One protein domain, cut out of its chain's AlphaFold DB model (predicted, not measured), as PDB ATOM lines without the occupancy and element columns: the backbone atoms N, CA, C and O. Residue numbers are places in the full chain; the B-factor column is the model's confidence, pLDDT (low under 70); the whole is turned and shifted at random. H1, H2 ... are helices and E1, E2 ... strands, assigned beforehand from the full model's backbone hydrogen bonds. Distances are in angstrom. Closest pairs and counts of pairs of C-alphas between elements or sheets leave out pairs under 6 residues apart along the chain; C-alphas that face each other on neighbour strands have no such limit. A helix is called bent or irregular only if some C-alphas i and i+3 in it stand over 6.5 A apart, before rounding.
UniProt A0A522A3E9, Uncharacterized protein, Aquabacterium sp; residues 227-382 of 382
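What this domain is: This is residues 227 to 382 of the 382 residues of an uncharacterized protein of Aquabacterium sp (UniProt A0A522A3E9). Two twisted sheets lie partly face to face as a loose sandwich, the larger of six strands and the smaller of four, with edge strand E10 of the larger near E8 and edge strand E5 near E2. H1 covers the E2 side of the smaller sheet on the face away from the larger one, and beyond E10 the chain ends in H2, whose residues 377 to 380 stick out with 381 and 382. The larger sheet is antiparallel, order E5 E6 E7 E4 E3 E10; the smaller is mixed, order E2 E1 E8 E9. The 156 printed residues, with 78 in named elements, run E1 H1 E2 E3 E4 E5 E6 E7 E8 E9 E10 H2, class mixed. The whole is compact, radius of gyration of the C-alphas 16.3 A, spanning 50 by 37 by 30 A.

How they stand to each other: Look first at the strongly twisted larger sheet: E5, residues 306 to 309; E6, 312 to 319; E7, 325 to 331; E4, 279 to 283; E3, 270 to 274; E10, 362 to 365. E5, E6 and E7 form a meander, each the antiparallel neighbour of the one before; E4 to E7 form a Greek key, the meander's last strand turning back beside E4. In the hairpin of E6 and E7, N 315 and O 329 are 2.8 A apart; between E7 and E4, N 280 and O 330 are 2.9 A apart. Next find E2, residues 259 to 263; E1, 230 to 234; E8, 341 to 347; and E9, 350 to 353. E1 is parallel to E2, N 231 to O 259 being 2.9 A, and to E8, N 234 to O 344 being 2.7 A. H1, residues 239 to 251, makes E1, H1, E2 a strand-helix-strand unit, parallel strands joined through a helix, with a right-handed crossover. H1 is on this sheet, height 9.8 A, over E2 and along the strands at 20 degrees on the local plane; the closest C-alphas, of Gly 239 and Thr 262, are 5.7 A apart. Between the sheets, the closest C-alphas of E8 and E10, Thr 345 and Ile 365, are 7.8 A apart. H2, residues 370 to 380, is on neither sheet and is apart from H1. Every O i to N i+4 pair is within hydrogen-bond range in H2; in H1 4 of 9 are, beside 8 of 10 O i to N i+3 pairs.

Where its parts are: Find C-alpha 230 at (285.436, 200.628, 125.035), where E1 begins. E6 runs 20.1 A from C-alpha 312 at (280.329, 199.757, 135.489); E8 runs 19.8 A and E7 16.1 A. H1 runs 20.1 A and is irregular, C-alphas 243 and 246 being 7.2 A apart. H2 runs 15.4 A to C-alpha 380 at (306.571, 224.760, 119.485).

The domain as a whole: The two C-alphas farthest apart, of Gly 304 and Lys 382, are 52.2 A apart. The printed part has no cut, and its one long link, residues 284 to 305, joins E4 to E5. Mean pLDDT of the printed part is 90.9; look for values under 70 at residues 381 to 382.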
ATOM      1  N   HIS A 227     286.146 194.348 116.117       84.62
ATOM      2  CA  HIS A 227     285.456 194.114 117.386       84.62
ATOM      3  C   HIS A 227     285.171 195.440 118.109       84.62
ATOM      4  O   HIS A 227     286.025 196.327 118.071       84.62
ATOM      5  N   PRO A 228     284.011 195.588 118.779       89.88
ATOM      6  CA  PRO A 228     283.702 196.781 119.565       89.88
ATOM      7  C   PRO A 228     284.701 196.967 120.713       89.88
ATOM      8  O   PRO A 228     284.878 196.063 121.524       89.88
ATOM      9  N   GLU A 229     285.327 198.140 120.788       94.31
ATOM     10  CA  GLU A 229     286.198 198.544 121.898       94.31
ATOM     11  C   GLU A 229     285.501 199.589 122.781       94.31
ATOM     12  O   GLU A 229     284.681 200.375 122.305       94.31
ATOM     13  N   ASP A 230     285.880 199.648 124.052       94.94
ATOM     14  CA  ASP A 230     285.436 200.628 125.035       94.94
ATOM     15  C   ASP A 230     286.633 201.423 125.552       94.94
ATOM     16  O   ASP A 230     287.567 200.878 126.147       94.94
ATOM     17  N   PHE A 231     286.621 202.737 125.334       95.69
ATOM     18  CA  PHE A 231     287.709 203.610 125.760       95.69
ATOM     19  C   PHE A 231     287.401 204.208 127.129       95.69
ATOM     20  O   PHE A 231     286.365 204.844 127.340       95.69
ATOM     21  N   VAL A 232     288.346 204.056 128.053       95.25
ATOM     22  CA  VAL A 232     288.267 204.566 129.418       95.25
ATOM     23  C   VAL A 232     289.443 205.502 129.667       95.25
ATOM     24  O   VAL A 232     290.594 205.083 129.779       95.25
ATOM     25  N   LEU A 233     289.152 206.796 129.751       93.81
ATOM     26  CA  LEU A 233     290.130 207.828 130.055       93.81
ATOM     27  C   LEU A 233     290.221 208.008 131.567       93.81
ATOM     28  O   LEU A 233     289.249 208.356 132.231       93.81
ATOM     29  N   ILE A 234     291.403 207.783 132.114       93.69
ATOM     30  CA  ILE A 234     291.690 207.906 133.530       93.69
ATOM     31  C   ILE A 234     292.207 209.322 133.808       93.69
ATOM     32  O   ILE A 234     293.280 209.703 133.342       93.69
ATOM     33  N   ASN A 235     291.438 210.082 134.592       90.50
ATOM     34  CA  ASN A 235     291.734 211.444 135.046       90.50
ATOM     35  C   ASN A 235     292.140 212.426 133.930       90.50
ATOM     36  O   ASN A 235     293.203 213.045 134.020       90.50
ATOM     37  N   PRO A 236     291.324 212.586 132.872       88.31
ATOM     38  CA  PRO A 236     291.581 213.607 131.863       88.31
ATOM     39  C   PRO A 236     291.537 215.026 132.474       88.31
ATOM     40  O   PRO A 236     290.916 215.223 133.527       88.31
ATOM     41  N   PRO A 237     292.133 216.034 131.802       83.62
ATOM     42  CA  PRO A 237     292.105 217.428 132.250       83.62
ATOM     43  C   PRO A 237     290.686 217.982 132.465       83.62
ATOM     44  O   PRO A 237     290.448 218.721 133.416       83.62
ATOM     45  N   ALA A 238     289.740 217.580 131.612       82.50
ATOM     46  CA  ALA A 238     288.319 217.899 131.725       82.50
ATOM     47  C   ALA A 238     287.486 216.663 131.348       82.50
ATOM     48  O   ALA A 238     287.317 216.347 130.170       82.50
ATOM     49  N   GLY A 239     286.982 215.920 132.337       85.25
ATOM     50  CA  GLY A 239     286.205 214.703 132.088       85.25
ATOM     51  C   GLY A 239     284.870 214.966 131.404       85.25
ATOM     52  O   GLY A 239     284.431 214.145 130.603       85.25
ATOM     53  N   GLU A 240     284.257 216.128 131.632       83.88
ATOM     54  CA  GLU A 240     283.040 216.547 130.933       83.88
ATOM     55  C   GLU A 240     283.279 216.725 129.429       83.88
ATOM     56  O   GLU A 240     282.385 216.454 128.627       83.88
ATOM     57  N   ALA A 241     284.492 217.124 129.023       85.00
ATOM     58  CA  ALA A 241     284.829 217.325 127.617       85.00
ATOM     59  C   ALA A 241     284.813 216.012 126.815       85.00
ATOM     60  O   ALA A 241     284.586 216.043 125.604       85.00
ATOM     61  N   VAL A 242     284.966 214.854 127.478       88.62
ATOM     62  CA  VAL A 242     284.891 213.525 126.840       88.62
ATOM     63  C   VAL A 242     283.545 213.314 126.138       88.62
ATOM     64  O   VAL A 242     283.496 212.633 125.114       88.62
ATOM     65  N   TYR A 243     282.473 213.971 126.599       88.44
ATOM     66  CA  TYR A 243     281.167 213.960 125.932       88.44
ATOM     67  C   TYR A 243     281.234 214.438 124.469       88.44
ATOM     68  O   TYR A 243     280.503 213.938 123.616       88.44
ATOM     69  N   TYR A 244     282.134 215.371 124.152       90.06
ATOM     70  CA  TYR A 244     282.288 215.924 122.805       90.06
ATOM     71  C   TYR A 244     283.258 215.129 121.922       90.06
ATOM     72  O   TYR A 244     283.305 215.357 120.711       90.06
ATOM     73  N   TYR A 245     284.023 214.186 122.483       92.12
ATOM     74  CA  TYR A 245     285.077 213.489 121.741       92.12
ATOM     75  C   TYR A 245     284.540 212.717 120.530       92.12
ATOM     76  O   TYR A 245     285.118 212.891 119.453       92.12
ATOM     77  N   PRO A 246     283.441 211.939 120.630       93.75
ATOM     78  CA  PRO A 246     282.919 211.211 119.478       93.75
ATOM     79  C   PRO A 246     282.558 212.127 118.305       93.75
ATOM     80  O   PRO A 246     282.874 211.808 117.159       93.75
ATOM     81  N   LEU A 247     281.959 213.290 118.589       93.25
ATOM     82  CA  LEU A 247     281.568 214.264 117.569       93.25
ATOM     83  C   LEU A 247     282.797 214.866 116.879       93.25
ATOM     84  O   LEU A 247     282.862 214.905 115.651       93.25
ATOM     85  N   THR A 248     283.798 215.289 117.657       91.56
ATOM     86  CA  THR A 248     285.045 215.849 117.118       91.56
ATOM     87  C   THR A 248     285.796 214.828 116.267       91.56
ATOM     88  O   THR A 248     286.266 215.154 115.176       91.56
ATOM     89  N   ARG A 249     285.883 213.579 116.737       93.50
ATOM     90  CA  ARG A 249     286.509 212.468 116.011       93.50
ATOM     91  C   ARG A 249     285.799 212.194 114.691       93.50
ATOM     92  O   ARG A 249     286.454 212.200 113.651       93.50
ATOM     93  N   GLN A 250     284.474 212.057 114.713       94.06
ATOM     94  CA  GLN A 250     283.672 211.816 113.513       94.06
ATOM     95  C   GLN A 250     283.814 212.955 112.497       94.06
ATOM     96  O   GLN A 250     284.048 212.702 111.317       94.06
ATOM     97  N   TYR A 251     283.751 214.212 112.950       94.25
ATOM     98  CA  TYR A 251     283.959 215.384 112.094       94.25
ATOM     99  C   TYR A 251     285.344 215.390 111.418       94.25
ATOM    100  O   TYR A 251     285.501 215.907 110.315       94.25
ATOM    101  N   LYS A 252     286.353 214.794 112.062       92.94
ATOM    102  CA  LYS A 252     287.722 214.652 111.543       92.94
ATOM    103  C   LYS A 252     287.987 213.314 110.841       92.94
ATOM    104  O   LYS A 252     289.145 213.014 110.564       92.94
ATOM    105  N   GLY A 253     286.951 212.524 110.554       94.56
ATOM    106  CA  GLY A 253     287.073 211.244 109.847       94.56
ATOM    107  C   GLY A 253     287.727 210.122 110.661       94.56
ATOM    108  O   GLY A 253     288.207 209.157 110.077       94.56
ATOM    109  N   ARG A 254     287.774 210.248 111.992       94.94
ATOM    110  CA  ARG A 254     288.269 209.207 112.907       94.94
ATOM    111  C   ARG A 254     287.180 208.183 113.217       94.94
ATOM    112  O   ARG A 254     285.992 208.511 113.227       94.94
ATOM    113  N   ILE A 255     287.596 206.959 113.531       94.94
ATOM    114  CA  ILE A 255     286.709 205.849 113.893       94.94
ATOM    115  C   ILE A 255     286.536 205.845 115.411       94.94
ATOM    116  O   ILE A 255     287.509 205.761 116.168       94.94
ATOM    117  N   ASN A 256     285.293 205.971 115.870       95.94
ATOM    118  CA  ASN A 256     284.975 205.966 117.294       95.94
ATOM    119  C   ASN A 256     284.891 204.539 117.857       95.94
ATOM    120  O   ASN A 256     284.428 203.645 117.150       95.94
ATOM    121  N   PRO A 257     285.284 204.337 119.128       95.75
ATOM    122  CA  PRO A 257     284.960 203.117 119.867       95.75
ATOM    123  C   PRO A 257     283.452 203.036 120.145       95.75
ATOM    124  O   PRO A 257     282.719 204.010 119.953       95.75
ATOM    125  N   ALA A 258     282.992 201.890 120.649       94.06
ATOM    126  CA  ALA A 258     281.599 201.701 121.041       94.06
ATOM    127  C   ALA A 258     281.206 202.636 122.191       94.06
ATOM    128  O   ALA A 258     280.122 203.220 122.173       94.06
ATOM    129  N   THR A 259     282.098 202.822 123.171       94.00
ATOM    130  CA  THR A 259     281.905 203.812 124.234       94.00
ATOM    131  C   THR A 259     283.182 204.581 124.557       94.00
ATOM    132  O   THR A 259     284.297 204.096 124.372       94.00
ATOM    133  N   MET A 260     283.010 205.811 125.044       93.69
ATOM    134  CA  MET A 260     284.078 206.641 125.601       93.69
ATOM    135  C   MET A 260     283.636 207.132 126.972       93.69
ATOM    136  O   MET A 260     282.563 207.723 127.103       93.69
ATOM    137  N   ARG A 261     284.430 206.857 128.005       92.62
ATOM    138  CA  ARG A 261     284.096 207.168 129.400       92.62
ATOM    139  C   ARG A 261     285.294 207.753 130.121       92.62
ATOM    140  O   ARG A 261     286.435 207.530 129.725       92.62
ATOM    141  N   THR A 262     285.024 208.476 131.201       91.12
ATOM    142  CA  THR A 262     286.051 209.018 132.091       91.12
ATOM    143  C   THR A 262     285.962 208.362 133.466       91.12
ATOM    144  O   THR A 262     284.865 208.127 133.972       91.12
ATOM    145  N   LEU A 263     287.111 208.065 134.070       91.69
ATOM    146  CA  LEU A 263     287.230 207.643 135.461       91.69
ATOM    147  C   LEU A 263     288.152 208.590 136.210       91.69
ATOM    148  O   LEU A 263     289.319 208.748 135.859       91.69
ATOM    149  N   GLY A 264     287.643 209.157 137.296       86.81
ATOM    150  CA  GLY A 264     288.408 210.028 138.173       86.81
ATOM    151  C   GLY A 264     287.747 211.387 138.375       86.81
ATOM    152  O   GLY A 264     286.644 211.626 137.887       86.81
ATOM    153  N   PRO A 265     288.403 212.258 139.147       80.12
ATOM    154  CA  PRO A 265     287.799 213.470 139.684       80.12
ATOM    155  C   PRO A 265     288.008 214.732 138.818       80.12
ATOM    156  O   PRO A 265     287.732 215.819 139.301       80.12
ATOM    157  N   ASN A 266     288.487 214.594 137.575       82.19
ATOM    158  CA  ASN A 266     288.964 215.671 136.686       82.19
ATOM    159  C   ASN A 266     290.233 216.381 137.184       82.19
ATOM    160  O   ASN A 266     290.192 217.190 138.104       82.19
ATOM    161  N   ASN A 267     291.361 216.143 136.515       87.12
ATOM    162  CA  ASN A 267     292.636 216.820 136.761       87.12
ATOM    163  C   ASN A 267     293.080 216.950 138.239       87.12
ATOM    164  O   ASN A 267     293.601 217.989 138.643       87.12
ATOM    165  N   GLN A 268     292.901 215.912 139.064       90.38
ATOM    166  CA  GLN A 268     293.457 215.889 140.428       90.38
ATOM    167  C   GLN A 268     294.455 214.745 140.579       90.38
ATOM    168  O   GLN A 268     294.277 213.676 139.999       90.38
ATOM    169  N   ALA A 269     295.500 214.945 141.382       92.44
ATOM    170  CA  ALA A 269     296.418 213.862 141.710       92.44
ATOM    171  C   ALA A 269     295.670 212.731 142.435       92.44
ATOM    172  O   ALA A 269     294.921 212.972 143.386       92.44
ATOM    173  N   MET A 270     295.880 211.493 141.992       95.25
ATOM    174  CA  MET A 270     295.164 210.332 142.509       95.25
ATOM    175  C   MET A 270     295.998 209.054 142.451       95.25
ATOM    176  O   MET A 270     297.039 208.984 141.798       95.25
ATOM    177  N   THR A 271     295.530 208.022 143.148       97.06
ATOM    178  CA  THR A 271     296.095 206.671 143.086       97.06
ATOM    179  C   THR A 271     295.044 205.707 142.555       97.06
ATOM    180  O   THR A 271     293.923 205.680 143.062       97.06
ATOM    181  N   LEU A 272     295.416 204.930 141.541       97.56
ATOM    182  CA  LEU A 272     294.611 203.860 140.965       97.56
ATOM    183  C   LEU A 272     295.180 202.516 141.414       97.56
ATOM    184  O   LEU A 272     296.347 202.225 141.163       97.56
ATOM    185  N   THR A 273     294.354 201.687 142.037       98.31
ATOM    186  CA  THR A 273     294.717 200.350 142.512       98.31
ATOM    187  C   THR A 273     293.860 199.315 141.802       98.31
ATOM    188  O   THR A 273     292.637 199.448 141.775       98.31
ATOM    189  N   ARG A 274     294.470 198.253 141.266       98.31
ATOM    190  CA  ARG A 274     293.712 197.090 140.788       98.31
ATOM    191  C   ARG A 274     293.458 196.160 141.966       98.31
ATOM    192  O   ARG A 274     294.397 195.581 142.501       98.31
ATOM    193  N   VAL A 275     292.207 196.055 142.399       98.31
ATOM    194  CA  VAL A 275     291.837 195.288 143.600       98.31
ATOM    195  C   VAL A 275     291.734 193.801 143.286       98.31
ATOM    196  O   VAL A 275     292.224 192.983 144.057       98.31
ATOM    197  N   ASP A 276     291.142 193.468 142.142       98.31
ATOM    198  CA  ASP A 276     290.957 192.107 141.641       98.31
ATOM    199  C   ASP A 276     290.892 192.114 140.097       98.31
ATOM    200  O   ASP A 276     291.344 193.061 139.443       98.31
ATOM    201  N   GLU A 277     290.381 191.046 139.483       98.06
ATOM    202  CA  GLU A 277     290.263 190.949 138.027       98.06
ATOM    203  C   GLU A 277     289.306 191.979 137.413       98.06
ATOM    204  O   GLU A 277     289.544 192.400 136.286       98.06
ATOM    205  N   GLN A 278     288.270 192.408 138.136       98.12
ATOM    206  CA  GLN A 278     287.167 193.238 137.634       98.12
ATOM    207  C   GLN A 278     287.103 194.623 138.294       98.12
ATOM    208  O   GLN A 278     286.312 195.466 137.876       98.12
ATOM    209  N   SER A 279     287.889 194.870 139.341       98.25
ATOM    210  CA  SER A 279     287.699 196.033 140.206       98.25
ATOM    211  C   SER A 279     288.907 196.963 140.236       98.25
ATOM    212  O   SER A 279     290.036 196.561 140.540       98.25
ATOM    213  N   LEU A 280     288.643 198.248 140.005       98.25
ATOM    214  CA  LEU A 280     289.595 199.341 140.158       98.25
ATOM    215  C   LEU A 280     289.167 200.240 141.315       98.25
ATOM    216  O   LEU A 280     288.042 200.727 141.350       98.25
ATOM    217  N   ARG A 281     290.073 200.506 142.252       98.19
ATOM    218  CA  ARG A 281     289.866 201.473 143.331       98.19
ATOM    219  C   ARG A 281     290.609 202.757 143.006       98.19
ATOM    220  O   ARG A 281     291.806 202.732 142.730       98.19
ATOM    221  N   LEU A 282     289.905 203.878 143.079       96.88
ATOM    222  CA  LEU A 282     290.483 205.209 142.953       96.88
ATOM    223  C   LEU A 282     290.495 205.903 144.309       96.88
ATOM    224  O   LEU A 282     289.471 205.969 144.987       96.88
ATOM    225  N   THR A 283     291.657 206.437 144.678       97.44
ATOM    226  CA  THR A 283     291.862 207.215 145.905       97.44
ATOM    227  C   THR A 283     292.313 208.629 145.560       97.44
ATOM    228  O   THR A 283     293.337 208.818 144.899       97.44
ATOM    229  N   VAL A 284     291.568 209.621 146.046       95.50
ATOM    230  CA  VAL A 284     291.819 211.056 145.869       95.50
ATOM    231  C   VAL A 284     291.835 211.698 147.253       95.50
ATOM    232  O   VAL A 284     290.788 211.889 147.869       95.50
ATOM    233  N   LEU A 285     293.025 212.036 147.762       90.06
ATOM    234  CA  LEU A 285     293.194 212.502 149.149       90.06
ATOM    235  C   LEU A 285     292.387 213.770 149.458       90.06
ATOM    236  O   LEU A 285     291.830 213.910 150.539       90.06
ATOM    237  N   THR A 286     292.280 214.675 148.487       89.12
ATOM    238  CA  THR A 286     291.525 215.932 148.609       89.12
ATOM    239  C   THR A 286     290.015 215.765 148.405       89.12
ATOM    240  O   THR A 286     289.271 216.747 148.469       89.12
ATOM    241  N   GLY A 287     289.572 214.545 148.093       91.44
ATOM    242  CA  GLY A 287     288.233 214.242 147.609       91.44
ATOM    243  C   GLY A 287     288.001 214.629 146.145       91.44
ATOM    244  O   GLY A 287     288.740 215.435 145.571       91.44
ATOM    245  N   TYR A 288     286.959 214.044 145.554       89.12
ATOM    246  CA  TYR A 288     286.482 214.327 144.201       89.12
ATOM    247  C   TYR A 288     285.828 215.710 144.183       89.12
ATOM    248  O   TYR A 288     284.788 215.919 144.814       89.12
ATOM    249  N   ARG A 289     286.444 216.667 143.487       80.00
ATOM    250  CA  ARG A 289     285.983 218.060 143.403       80.00
ATOM    251  C   ARG A 289     285.572 218.396 141.967       80.00
ATOM    252  O   ARG A 289     285.723 217.599 141.056       80.00
ATOM    253  N   GLY A 290     284.976 219.572 141.772       70.06
ATOM    254  CA  GLY A 290     284.728 220.120 140.430       70.06
ATOM    255  C   GLY A 290     283.474 219.627 139.698       70.06
ATOM    256  O   GLY A 290     283.181 220.143 138.625       70.06
ATOM    257  N   SER A 291     282.682 218.704 140.259       73.31
ATOM    258  CA  SER A 291     281.459 218.246 139.586       73.31
ATOM    259  C   SER A 291     280.345 219.301 139.601       73.31
ATOM    260  O   SER A 291     279.938 219.795 140.653       73.31
ATOM    261  N   ILE A 292     279.773 219.577 138.425       78.12
ATOM    262  CA  ILE A 292     278.535 220.361 138.280       78.12
ATOM    263  C   ILE A 292     277.266 219.517 138.453       78.12
ATOM    264  O   ILE A 292     276.163 220.063 138.466       78.12
ATOM    265  N   ALA A 293     277.402 218.195 138.558       80.12
ATOM    266  CA  ALA A 293     276.276 217.270 138.515       80.12
ATOM    267  C   ALA A 293     275.612 217.062 139.884       80.12
ATOM    268  O   ALA A 293     274.441 216.698 139.928       80.12
ATOM    269  N   ARG A 294     276.333 217.299 140.991       86.50
ATOM    270  CA  ARG A 294     275.809 217.074 142.346       86.50
ATOM    271  C   ARG A 294     276.288 218.126 143.336       86.50
ATOM    272  O   ARG A 294     277.482 218.323 143.539       86.50
ATOM    273  N   ASP A 295     275.343 218.783 143.990       86.25
ATOM    274  CA  ASP A 295     275.599 219.712 145.076       86.25
ATOM    275  C   ASP A 295     275.666 218.931 146.375       86.25
ATOM    276  O   ASP A 295     274.651 218.562 146.962       86.25
ATOM    277  N   VAL A 296     276.888 218.724 146.833       86.19
ATOM    278  CA  VAL A 296     277.210 217.918 148.010       86.19
ATOM    279  C   VAL A 296     276.620 218.513 149.297       86.19
ATOM    280  O   VAL A 296     276.402 217.789 150.260       86.19
ATOM    281  N   ARG A 297     276.273 219.809 149.326       80.88
ATOM    282  CA  ARG A 297     275.604 220.420 150.489       80.88
ATOM    283  C   ARG A 297     274.133 220.030 150.577       80.88
ATOM    284  O   ARG A 297     273.608 219.900 151.675       80.88
ATOM    285  N   LEU A 298     273.461 219.889 149.433       83.75
ATOM    286  CA  LEU A 298     272.058 219.463 149.379       83.75
ATOM    287  C   LEU A 298     271.928 217.939 149.359       83.75
ATOM    288  O   LEU A 298     270.987 217.387 149.919       83.75
ATOM    289  N   GLN A 299     272.859 217.273 148.685       89.50
ATOM    290  CA  GLN A 299     272.862 215.837 148.451       89.50
ATOM    291  C   GLN A 299     274.253 215.277 148.763       89.50
ATOM    292  O   GLN A 299     274.972 214.880 147.839       89.50
ATOM    293  N   PRO A 300     274.655 215.248 150.047       91.50
ATOM    294  CA  PRO A 300     275.954 214.713 150.437       91.50
ATOM    295  C   PRO A 300     276.085 213.250 150.020       91.50
ATOM    296  O   PRO A 300     275.087 212.528 149.925       91.50
ATOM    297  N   PHE A 301     277.319 212.820 149.766       93.75
ATOM    298  CA  PHE A 301     277.602 211.404 149.578       93.75
ATOM    299  C   PHE A 301     277.640 210.689 150.924       93.75
ATOM    300  O   PHE A 301     277.995 211.271 151.956       93.75
ATOM    301  N   LYS A 302     277.301 209.405 150.896       96.06
ATOM    302  CA  LYS A 302     277.457 208.487 152.020       96.06
ATOM    303  C   LYS A 302     278.357 207.332 151.609       96.06
ATOM    304  O   LYS A 302     278.403 206.941 150.445       96.06
ATOM    305  N   VAL A 303     279.069 206.777 152.584       97.88
ATOM    306  CA  VAL A 303     279.765 205.502 152.389       97.88
ATOM    307  C   VAL A 303     278.722 204.431 152.072       97.88
ATOM    308  O   VAL A 303     277.686 204.363 152.734       97.88
ATOM    309  N   GLY A 304     278.991 203.631 151.047       97.88
ATOM    310  CA  GLY A 304     278.066 202.641 150.504       97.88
ATOM    311  C   GLY A 304     277.125 203.173 149.423       97.88
ATOM    312  O   GLY A 304     276.406 202.366 148.840       97.88
ATOM    313  N   ASP A 305     277.128 204.477 149.108       97.31
ATOM    314  CA  ASP A 305     276.380 204.989 147.953       97.31
ATOM    315  C   ASP A 305     276.856 204.277 146.678       97.31
ATOM    316  O   ASP A 305     278.058 204.242 146.385       97.31
ATOM    317  N   THR A 306     275.907 203.747 145.907       96.88
ATOM    318  CA  THR A 306     276.162 203.084 144.626       96.88
ATOM    319  C   THR A 306     275.577 203.875 143.462       96.88
ATOM    320  O   THR A 306     274.549 204.545 143.574       96.88
ATOM    321  N   MET A 307     276.257 203.822 142.321       94.00
ATOM    322  CA  MET A 307     275.820 204.435 141.068       94.00
ATOM    323  C   MET A 307     276.358 203.645 139.875       94.00
ATOM    324  O   MET A 307     277.271 202.833 140.018       94.00
ATOM    325  N   HIS A 308     275.804 203.887 138.688       94.19
ATOM    326  CA  HIS A 308     276.187 203.174 137.473       94.19
ATOM    327  C   HIS A 308     276.694 204.131 136.401       94.19
ATOM    328  O   HIS A 308     276.103 205.179 136.146       94.19
ATOM    329  N   MET A 309     277.773 203.729 135.736       89.88
ATOM    330  CA  MET A 309     278.279 204.353 134.523       89.88
ATOM    331  C   MET A 309     278.245 203.294 133.422       89.88
ATOM    332  O   MET A 309     279.192 202.522 133.261       89.88
ATOM    333  N   GLY A 310     277.119 203.206 132.707       90.00
ATOM    334  CA  GLY A 310     276.805 202.045 131.869       90.00
ATOM    335  C   GLY A 310     276.819 200.757 132.701       90.00
ATOM    336  O   GLY A 310     276.261 200.728 133.791       90.00
ATOM    337  N   GLY A 311     277.501 199.713 132.223       92.81
ATOM    338  CA  GLY A 311     277.681 198.458 132.970       92.81
ATOM    339  C   GLY A 311     278.683 198.502 134.136       92.81
ATOM    340  O   GLY A 311     278.856 197.490 134.805       92.81
ATOM    341  N   ILE A 312     279.358 199.632 134.389       96.81
ATOM    342  CA  ILE A 312     280.329 199.757 135.489       96.81
ATOM    343  C   ILE A 312     279.590 200.228 136.740       96.81
ATOM    344  O   ILE A 312     278.940 201.275 136.725       96.81
ATOM    345  N   THR A 313     279.706 199.469 137.827       98.06
ATOM    346  CA  THR A 313     279.138 199.833 139.131       98.06
ATOM    347  C   THR A 313     280.173 200.595 139.940       98.06
ATOM    348  O   THR A 313     281.305 200.142 140.082       98.06
ATOM    349  N   VAL A 314     279.795 201.744 140.486       96.75
ATOM    350  CA  VAL A 314     280.664 202.604 141.290       96.75
ATOM    351  C   VAL A 314     280.128 202.648 142.711       96.75
ATOM    352  O   VAL A 314     278.960 202.969 142.909       96.75
ATOM    353  N   THR A 315     280.972 202.336 143.690       98.19
ATOM    354  CA  THR A 315     280.632 202.360 145.119       98.19
ATOM    355  C   THR A 315     281.529 203.349 145.846       98.19
ATOM    356  O   THR A 315     282.750 203.300 145.703       98.19
ATOM    357  N   VAL A 316     280.942 204.241 146.640       97.62
ATOM    358  CA  VAL A 316     281.695 205.156 147.508       97.62
ATOM    359  C   VAL A 316     282.165 204.390 148.746       97.62
ATOM    360  O   VAL A 316     281.352 204.004 149.580       97.62
ATOM    361  N   GLU A 317     283.472 204.174 148.888       98.12
ATOM    362  CA  GLU A 317     284.052 203.452 150.034       98.12
ATOM    363  C   GLU A 317     284.466 204.398 151.169       98.12
ATOM    364  O   GLU A 317     284.425 204.021 152.337       98.12
ATOM    365  N   ALA A 318     284.840 205.638 150.845       97.81
ATOM    366  CA  ALA A 318     285.183 206.653 151.834       97.81
ATOM    367  C   ALA A 318     284.822 208.058 151.347       97.81
ATOM    368  O   ALA A 318     284.816 208.341 150.145       97.81
ATOM    369  N   ILE A 319     284.553 208.947 152.301       96.81
ATOM    370  CA  ILE A 319     284.277 210.366 152.075       96.81
ATOM    371  C   ILE A 319     285.203 211.228 152.937       96.81
ATOM    372  O   ILE A 319     285.687 210.796 153.981       96.81
ATOM    373  N   THR A 320     285.433 212.457 152.497       94.62
ATOM    374  CA  THR A 320     286.114 213.504 153.276       94.62
ATOM    375  C   THR A 320     285.179 214.127 154.323       94.62
ATOM    376  O   THR A 320     283.971 213.856 154.346       94.62
ATOM    377  N   GLU A 321     285.714 215.018 155.164       91.44
ATOM    378  CA  GLU A 321     284.918 215.845 156.086       91.44
ATOM    379  C   GLU A 321     283.861 216.685 155.347       91.44
ATOM    380  O   GLU A 321     282.705 216.729 155.775       91.44
ATOM    381  N   ASP A 322     284.220 217.213 154.170       87.88
ATOM    382  CA  ASP A 322     283.353 217.978 153.259       87.88
ATOM    383  C   ASP A 322     282.274 217.124 152.557       87.88
ATOM    384  O   ASP A 322     281.559 217.604 151.676       87.88
ATOM    385  N   LYS A 323     282.147 215.841 152.923       91.94
ATOM    386  CA  LYS A 323     281.166 214.882 152.383       91.94
ATOM    387  C   LYS A 323     281.295 214.605 150.882       91.94
ATOM    388  O   LYS A 323     280.348 214.116 150.264       91.94
ATOM    389  N   VAL A 324     282.467 214.861 150.298       92.38
ATOM    390  CA  VAL A 324     282.816 214.404 148.940       92.38
ATOM    391  C   VAL A 324     283.534 213.051 148.977       92.38
ATOM    392  O   VAL A 324     284.279 212.817 149.934       92.38
ATOM    393  N   PRO A 325     283.370 212.172 147.968       94.50
ATOM    394  CA  PRO A 325     284.073 210.893 147.899       94.50
ATOM    395  C   PRO A 325     285.583 211.106 147.920       94.50
ATOM    396  O   PRO A 325     286.081 211.978 147.218       94.50
ATOM    397  N   SER A 326     286.308 210.324 148.712       96.19
ATOM    398  CA  SER A 326     287.777 210.248 148.699       96.19
ATOM    399  C   SER A 326     288.271 208.896 148.196       96.19
ATOM    400  O   SER A 326     289.362 208.823 147.632       96.19
ATOM    401  N   VAL A 327     287.456 207.847 148.338       97.38
ATOM    402  CA  VAL A 327     287.716 206.520 147.772       97.38
ATOM    403  C   VAL A 327     286.462 206.017 147.070       97.38
ATOM    404  O   VAL A 327     285.373 206.018 147.653       97.38
ATOM    405  N   ALA A 328     286.619 205.580 145.823       96.88
ATOM    406  CA  ALA A 328     285.559 204.963 145.038       96.88
ATOM    407  C   ALA A 328     286.047 203.663 144.384       96.88
ATOM    408  O   ALA A 328     287.129 203.620 143.789       96.88
ATOM    409  N   LEU A 329     285.228 202.616 144.479       98.06
ATOM    410  CA  LEU A 329     285.450 201.316 143.859       98.06
ATOM    411  C   LEU A 329     284.619 201.204 142.582       98.06
ATOM    412  O   LEU A 329     283.398 201.328 142.620       98.06
ATOM    413  N   PHE A 330     285.285 200.940 141.468       97.88
ATOM    414  CA  PHE A 330     284.702 200.746 140.148       97.88
ATOM    415  C   PHE A 330     284.768 199.266 139.804       97.88
ATOM    416  O   PHE A 330     285.855 198.729 139.603       97.88
ATOM    417  N   ARG A 331     283.611 198.614 139.725       98.25
ATOM    418  CA  ARG A 331     283.475 197.212 139.339       98.25
ATOM    419  C   ARG A 331     282.990 197.112 137.898       98.25
ATOM    420  O   ARG A 331     281.894 197.576 137.577       98.25
ATOM    421  N   PHE A 332     283.814 196.514 137.051       97.94
ATOM    422  CA  PHE A 332     283.551 196.274 135.638       97.94
ATOM    423  C   PHE A 332     282.694 195.011 135.448       97.94
ATOM    424  O   PHE A 332     282.647 194.164 136.345       97.94
ATOM    425  N   PRO A 333     281.973 194.889 134.316       97.25
ATOM    426  CA  PRO A 333     281.143 193.715 134.036       97.25
ATOM    427  C   PRO A 333     281.967 192.432 133.834       97.25
ATOM    428  O   PRO A 333     281.467 191.336 134.074       97.25
ATOM    429  N   ASP A 334     283.223 192.568 133.419       97.50
ATOM    430  CA  ASP A 334     284.181 191.494 133.195       97.50
ATOM    431  C   ASP A 334     285.610 191.960 133.545       97.50
ATOM    432  O   ASP A 334     285.795 192.960 134.244       97.50
ATOM    433  N   SER A 335     286.629 191.190 133.153       97.56
ATOM    434  CA  SER A 335     288.016 191.492 133.513       97.56
ATOM    435  C   SER A 335     288.462 192.843 132.951       97.56
ATOM    436  O   SER A 335     288.315 193.115 131.764       97.56
ATOM    437  N   VAL A 336     289.140 193.661 133.761       96.69
ATOM    438  CA  VAL A 336     289.751 194.930 133.310       96.69
ATOM    439  C   VAL A 336     290.906 194.719 132.321       96.69
ATOM    440  O   VAL A 336     291.507 195.679 131.854       96.69
ATOM    441  N   GLN A 337     291.265 193.467 132.028       95.69
ATOM    442  CA  GLN A 337     292.221 193.098 130.983       95.69
ATOM    443  C   GLN A 337     291.563 192.410 129.781       95.69
ATOM    444  O   GLN A 337     292.283 191.965 128.886       95.69
ATOM    445  N   SER A 338     290.229 192.314 129.732       95.81
ATOM    446  CA  SER A 338     289.527 191.888 128.521       95.81
ATOM    447  C   SER A 338     289.909 192.793 127.346       95.81
ATOM    448  O   SER A 338     290.072 194.003 127.502       95.81
ATOM    449  N   SER A 339     290.035 192.211 126.153       92.00
ATOM    450  CA  SER A 339     290.607 192.883 124.977       92.00
ATOM    451  C   SER A 339     289.818 194.097 124.479       92.00
ATOM    452  O   SER A 339     290.395 194.945 123.804       92.00
ATOM    453  N   HIS A 340     288.528 194.203 124.809       93.69
ATOM    454  CA  HIS A 340     287.710 195.354 124.427       93.69
ATOM    455  C   HIS A 340     287.941 196.580 125.322       93.69
ATOM    456  O   HIS A 340     287.680 197.695 124.874       93.69
ATOM    457  N   TRP A 341     288.464 196.427 126.545       95.44
ATOM    458  CA  TRP A 341     288.752 197.571 127.408       95.44
ATOM    459  C   TRP A 341     290.082 198.220 127.049       95.44
ATOM    460  O   TRP A 341     291.150 197.610 127.131       95.44
ATOM    461  N   ARG A 342     290.033 199.511 126.724       95.88
ATOM    462  CA  ARG A 342     291.222 200.309 126.428       95.88
ATOM    463  C   ARG A 342     291.328 201.481 127.381       95.88
ATOM    464  O   ARG A 342     290.499 202.387 127.370       95.88
ATOM    465  N   PHE A 343     292.376 201.467 128.197       96.44
ATOM    466  CA  PHE A 343     292.600 202.475 129.224       96.44
ATOM    467  C   PHE A 343     293.650 203.481 128.788       96.44
ATOM    468  O   PHE A 343     294.704 203.113 128.267       96.44
ATOM    469  N   PHE A 344     293.380 204.752 129.056       94.56
ATOM    470  CA  PHE A 344     294.261 205.852 128.694       94.56
ATOM    471  C   PHE A 344     294.498 206.763 129.889       94.56
ATOM    472  O   PHE A 344     293.606 206.963 130.702       94.56
ATOM    473  N   THR A 345     295.690 207.336 129.989       91.56
ATOM    474  CA  THR A 345     296.041 208.344 130.996       91.56
ATOM    475  C   THR A 345     296.611 209.574 130.328       91.56
ATOM    476  O   THR A 345     297.158 209.502 129.226       91.56
ATOM    477  N   TRP A 346     296.478 210.702 131.016       85.31
ATOM    478  CA  TRP A 346     297.060 211.954 130.580       85.31
ATOM    479  C   TRP A 346     298.417 212.182 131.243       85.31
ATOM    480  O   TRP A 346     298.533 212.130 132.468       85.31
ATOM    481  N   ALA A 347     299.433 212.475 130.438       82.56
ATOM    482  CA  ALA A 347     300.733 212.949 130.887       82.56
ATOM    483  C   ALA A 347     301.072 214.281 130.202       82.56
ATOM    484  O   ALA A 347     300.345 214.762 129.336       82.56
ATOM    485  N   GLN A 348     302.171 214.913 130.616       79.56
ATOM    486  CA  GLN A 348     302.575 216.230 130.101       79.56
ATOM    487  C   GLN A 348     302.806 216.256 128.586       79.56
ATOM    488  O   GLN A 348     302.575 217.270 127.936       79.56
ATOM    489  N   ASP A 349     303.253 215.142 128.025       77.56
ATOM    490  CA  ASP A 349     303.570 214.964 126.614       77.56
ATOM    491  C   ASP A 349     302.399 214.414 125.780       77.56
ATOM    492  O   ASP A 349     302.515 214.355 124.555       77.56
ATOM    493  N   GLY A 350     301.263 214.070 126.401       79.38
ATOM    494  CA  GLY A 350     300.042 213.680 125.697       79.38
ATOM    495  C   GLY A 350     299.250 212.553 126.359       79.38
ATOM    496  O   GLY A 350     299.336 212.308 127.564       79.38
ATOM    497  N   VAL A 351     298.437 211.881 125.542       87.25
ATOM    498  CA  VAL A 351     297.602 210.748 125.955       87.25
ATOM    499  C   VAL A 351     298.362 209.448 125.735       87.25
ATOM    500  O   VAL A 351     298.816 209.178 124.626       87.25
ATOM    501  N   HIS A 352     298.437 208.615 126.770       89.56
ATOM    502  CA  HIS A 352     299.152 207.340 126.733       89.56
ATOM    503  C   HIS A 352     298.243 206.182 127.104       89.56
ATOM    504  O   HIS A 352     297.387 206.313 127.981       89.56
ATOM    505  N   THR A 353     298.462 205.027 126.479       93.31
ATOM    506  CA  THR A 353     297.824 203.777 126.913       93.31
ATOM    507  C   THR A 353     298.309 203.432 128.319       93.31
ATOM    508  O   THR A 353     299.512 203.399 128.576       93.31
ATOM    509  N   LEU A 354     297.380 203.149 129.226       94.31
ATOM    510  CA  LEU A 354     297.688 202.708 130.578       94.31
ATOM    511  C   LEU A 354     297.733 201.179 130.625       94.31
ATOM    512  O   LEU A 354     296.707 200.516 130.476       94.31
ATOM    513  N   ALA A 355     298.911 200.623 130.902       93.12
ATOM    514  CA  ALA A 355     299.021 199.224 131.291       93.12
ATOM    515  C   ALA A 355     298.399 199.037 132.684       93.12
ATOM    516  O   ALA A 355     298.807 199.698 133.643       93.12
ATOM    517  N   MET A 356     297.405 198.151 132.798       94.88
ATOM    518  CA  MET A 356     296.786 197.844 134.090       94.88
ATOM    519  C   MET A 356     297.839 197.296 135.065       94.88
ATOM    520  O   MET A 356     298.576 196.378 134.692       94.88
ATOM    521  N   PRO A 357     297.910 197.805 136.311       96.12
ATOM    522  CA  PRO A 357     298.816 197.251 137.307       96.12
ATOM    523  C   PRO A 357     298.434 195.800 137.643       96.12
ATOM    524  O   PRO A 357     297.314 195.344 137.382       96.12
ATOM    525  N   ALA A 358     299.370 195.058 138.238       97.38
ATOM    526  CA  ALA A 358     299.064 193.740 138.787       97.38
ATOM    527  C   ALA A 358     298.013 193.846 139.908       97.38
ATOM    528  O   ALA A 358     297.837 194.901 140.519       97.38
ATOM    529  N   ILE A 359     297.310 192.748 140.185       98.31
ATOM    530  CA  ILE A 359     296.338 192.696 141.283       98.31
ATOM    531  C   ILE A 359     297.043 193.034 142.608       98.31
ATOM    532  O   ILE A 359     298.143 192.555 142.881       98.31
ATOM    533  N   GLY A 360     296.433 193.914 143.401       97.56
ATOM    534  CA  GLY A 360     296.984 194.466 144.639       97.56
ATOM    535  C   GLY A 360     297.981 195.616 144.446       97.56
ATOM    536  O   GLY A 360     298.312 196.297 145.416       97.56
ATOM    537  N   GLN A 361     298.445 195.879 143.220       98.06
ATOM    538  CA  GLN A 361     299.379 196.967 142.929       98.06
ATOM    539  C   GLN A 361     298.652 198.271 142.597       98.06
ATOM    540  O   GLN A 361     297.501 198.295 142.152       98.06
ATOM    541  N   SER A 362     299.361 199.378 142.822       97.62
ATOM    542  CA  SER A 362     298.848 200.731 142.616       97.62
ATOM    543  C   SER A 362     299.749 201.542 141.696       97.62
ATOM    544  O   SER A 362     300.971 201.426 141.751       97.62
ATOM    545  N   VAL A 363     299.146 202.421 140.902       96.62
ATOM    546  CA  VAL A 363     299.835 203.424 140.090       96.62
ATOM    547  C   VAL A 363     299.392 204.820 140.520       96.62
ATOM    548  O   VAL A 363     298.208 205.079 140.744       96.62
ATOM    549  N   LYS A 364     300.357 205.731 140.664       95.56
ATOM    550  CA  LYS A 364     300.081 207.145 140.926       95.56
ATOM    551  C   LYS A 364     299.831 207.857 139.607       95.56
ATOM    552  O   LYS A 364     300.622 207.728 138.678       95.56
ATOM    553  N   ILE A 365     298.760 208.634 139.557       93.06
ATOM    554  CA  ILE A 365     298.381 209.437 138.399       93.06
ATOM    555  C   ILE A 365     298.421 210.893 138.842       93.06
ATOM    556  O   ILE A 365     297.672 211.314 139.725       93.06
ATOM    557  N   ALA A 366     299.368 211.640 138.282       90.56
ATOM    558  CA  ALA A 366     299.559 213.043 138.610       90.56
ATOM    559  C   ALA A 366     298.453 213.911 137.995       90.56
ATOM    560  O   ALA A 366     297.797 213.522 137.030       90.56
ATOM    561  N   GLN A 367     298.275 215.109 138.548       88.44
ATOM    562  CA  GLN A 367     297.519 216.159 137.872       88.44
ATOM    563  C   GLN A 367     298.285 216.658 136.637       88.44
ATOM    564  O   GLN A 367     299.519 216.722 136.628       88.44
ATOM    565  N   TYR A 368     297.547 217.038 135.607       85.44
ATOM    566  CA  TYR A 368     298.048 217.686 134.411       85.44
ATOM    567  C   TYR A 368     298.257 219.188 134.647       85.44
ATOM    568  O   TYR A 368     297.323 219.947 134.919       85.44
ATOM    569  N   ASP A 369     299.506 219.622 134.512       86.31
ATOM    570  CA  ASP A 369     299.904 221.026 134.468       86.31
ATOM    571  C   ASP A 369     299.508 221.666 133.124       86.31
ATOM    572  O   ASP A 369     300.237 221.616 132.131       86.31
ATOM    573  N   ILE A 370     298.313 222.258 133.102       80.38
ATOM    574  CA  ILE A 370     297.766 222.952 131.930       80.38
ATOM    575  C   ILE A 370     298.636 224.161 131.562       80.38
ATOM    576  O   ILE A 370     298.844 224.436 130.381       80.38
ATOM    577  N   SER A 371     299.167 224.883 132.553       82.38
ATOM    578  CA  SER A 371     299.993 226.069 132.317       82.38
ATOM    579  C   SER A 371     301.271 225.711 131.569       82.38
ATOM    580  O   SER A 371     301.606 226.367 130.580       82.38
ATOM    581  N   LYS A 372     301.947 224.634 131.982       84.50
ATOM    582  CA  LYS A 372     303.115 224.113 131.273       84.50
ATOM    583  C   LYS A 372     302.767 223.672 129.851       84.50
ATOM    584  O   LYS A 372     303.442 224.091 128.914       84.50
ATOM    585  N   ALA A 373     301.680 222.923 129.670       79.81
ATOM    586  CA  ALA A 373     301.251 222.468 128.347       79.81
ATOM    587  C   ALA A 373     300.977 223.624 127.369       79.81
ATOM    588  O   ALA A 373     301.346 223.560 126.194       79.81
ATOM    589  N   VAL A 374     300.370 224.713 127.851       80.12
ATOM    590  CA  VAL A 374     300.144 225.930 127.057       80.12
ATOM    591  C   VAL A 374     301.463 226.580 126.652       80.12
ATOM    592  O   VAL A 374     301.625 226.960 125.492       80.12
ATOM    593  N   MET A 375     302.413 226.697 127.582       83.94
ATOM    594  CA  MET A 375     303.731 227.265 127.292       83.94
ATOM    595  C   MET A 375     304.488 226.429 126.257       83.94
ATOM    596  O   MET A 375     305.022 226.986 125.295       83.94
ATOM    597  N   ASP A 376     304.468 225.102 126.388       82.19
ATOM    598  CA  ASP A 376     305.091 224.186 125.431       82.19
ATOM    599  C   ASP A 376     304.447 224.296 124.041       82.19
ATOM    600  O   ASP A 376     305.146 224.323 123.025       82.19
ATOM    601  N   TYR A 377     303.119 224.430 123.976       77.00
ATOM    602  CA  TYR A 377     302.390 224.627 122.724       77.00
ATOM    603  C   TYR A 377     302.754 225.941 122.021       77.00
ATOM    604  O   TYR A 377     302.967 225.963 120.807       77.00
ATOM    605  N   ILE A 378     302.835 227.040 122.778       79.56
ATOM    606  CA  ILE A 378     303.226 228.354 122.253       79.56
ATOM    607  C   ILE A 378     304.672 228.318 121.750       79.56
ATOM    608  O   ILE A 378     304.955 228.852 120.679       79.56
ATOM    609  N   ASN A 379     305.574 227.669 122.489       82.56
ATOM    610  CA  ASN A 379     306.987 227.578 122.128       82.56
ATOM    611  C   ASN A 379     307.231 226.707 120.888       82.56
ATOM    612  O   ASN A 379     308.068 227.072 120.077       82.56
ATOM    613  N   LYS A 380     306.478 225.614 120.691       74.06
ATOM    614  CA  LYS A 380     306.571 224.760 119.485       74.06
ATOM    615  C   LYS A 380     306.041 225.416 118.202       74.06
ATOM    616  O   LYS A 380     306.266 224.887 117.117       74.06
ATOM    617  N   LYS A 381     305.275 226.507 118.317       57.78
ATOM    618  CA  LYS A 381     304.753 227.285 117.179       57.78
ATOM    619  C   LYS A 381     305.653 228.449 116.756       57.78
ATOM    620  O   LYS A 381     305.342 229.083 115.747       57.78
ATOM    621  N   LYS A 382     306.690 228.762 117.535       46.50
ATOM    622  CA  LYS A 382     307.778 229.654 117.123       46.50
ATOM    623  C   LYS A 382     308.842 228.830 116.420       46.50
ATOM    624  O   LYS A 382     309.439 229.390 115.477       46.50
TER     625      LYS A 382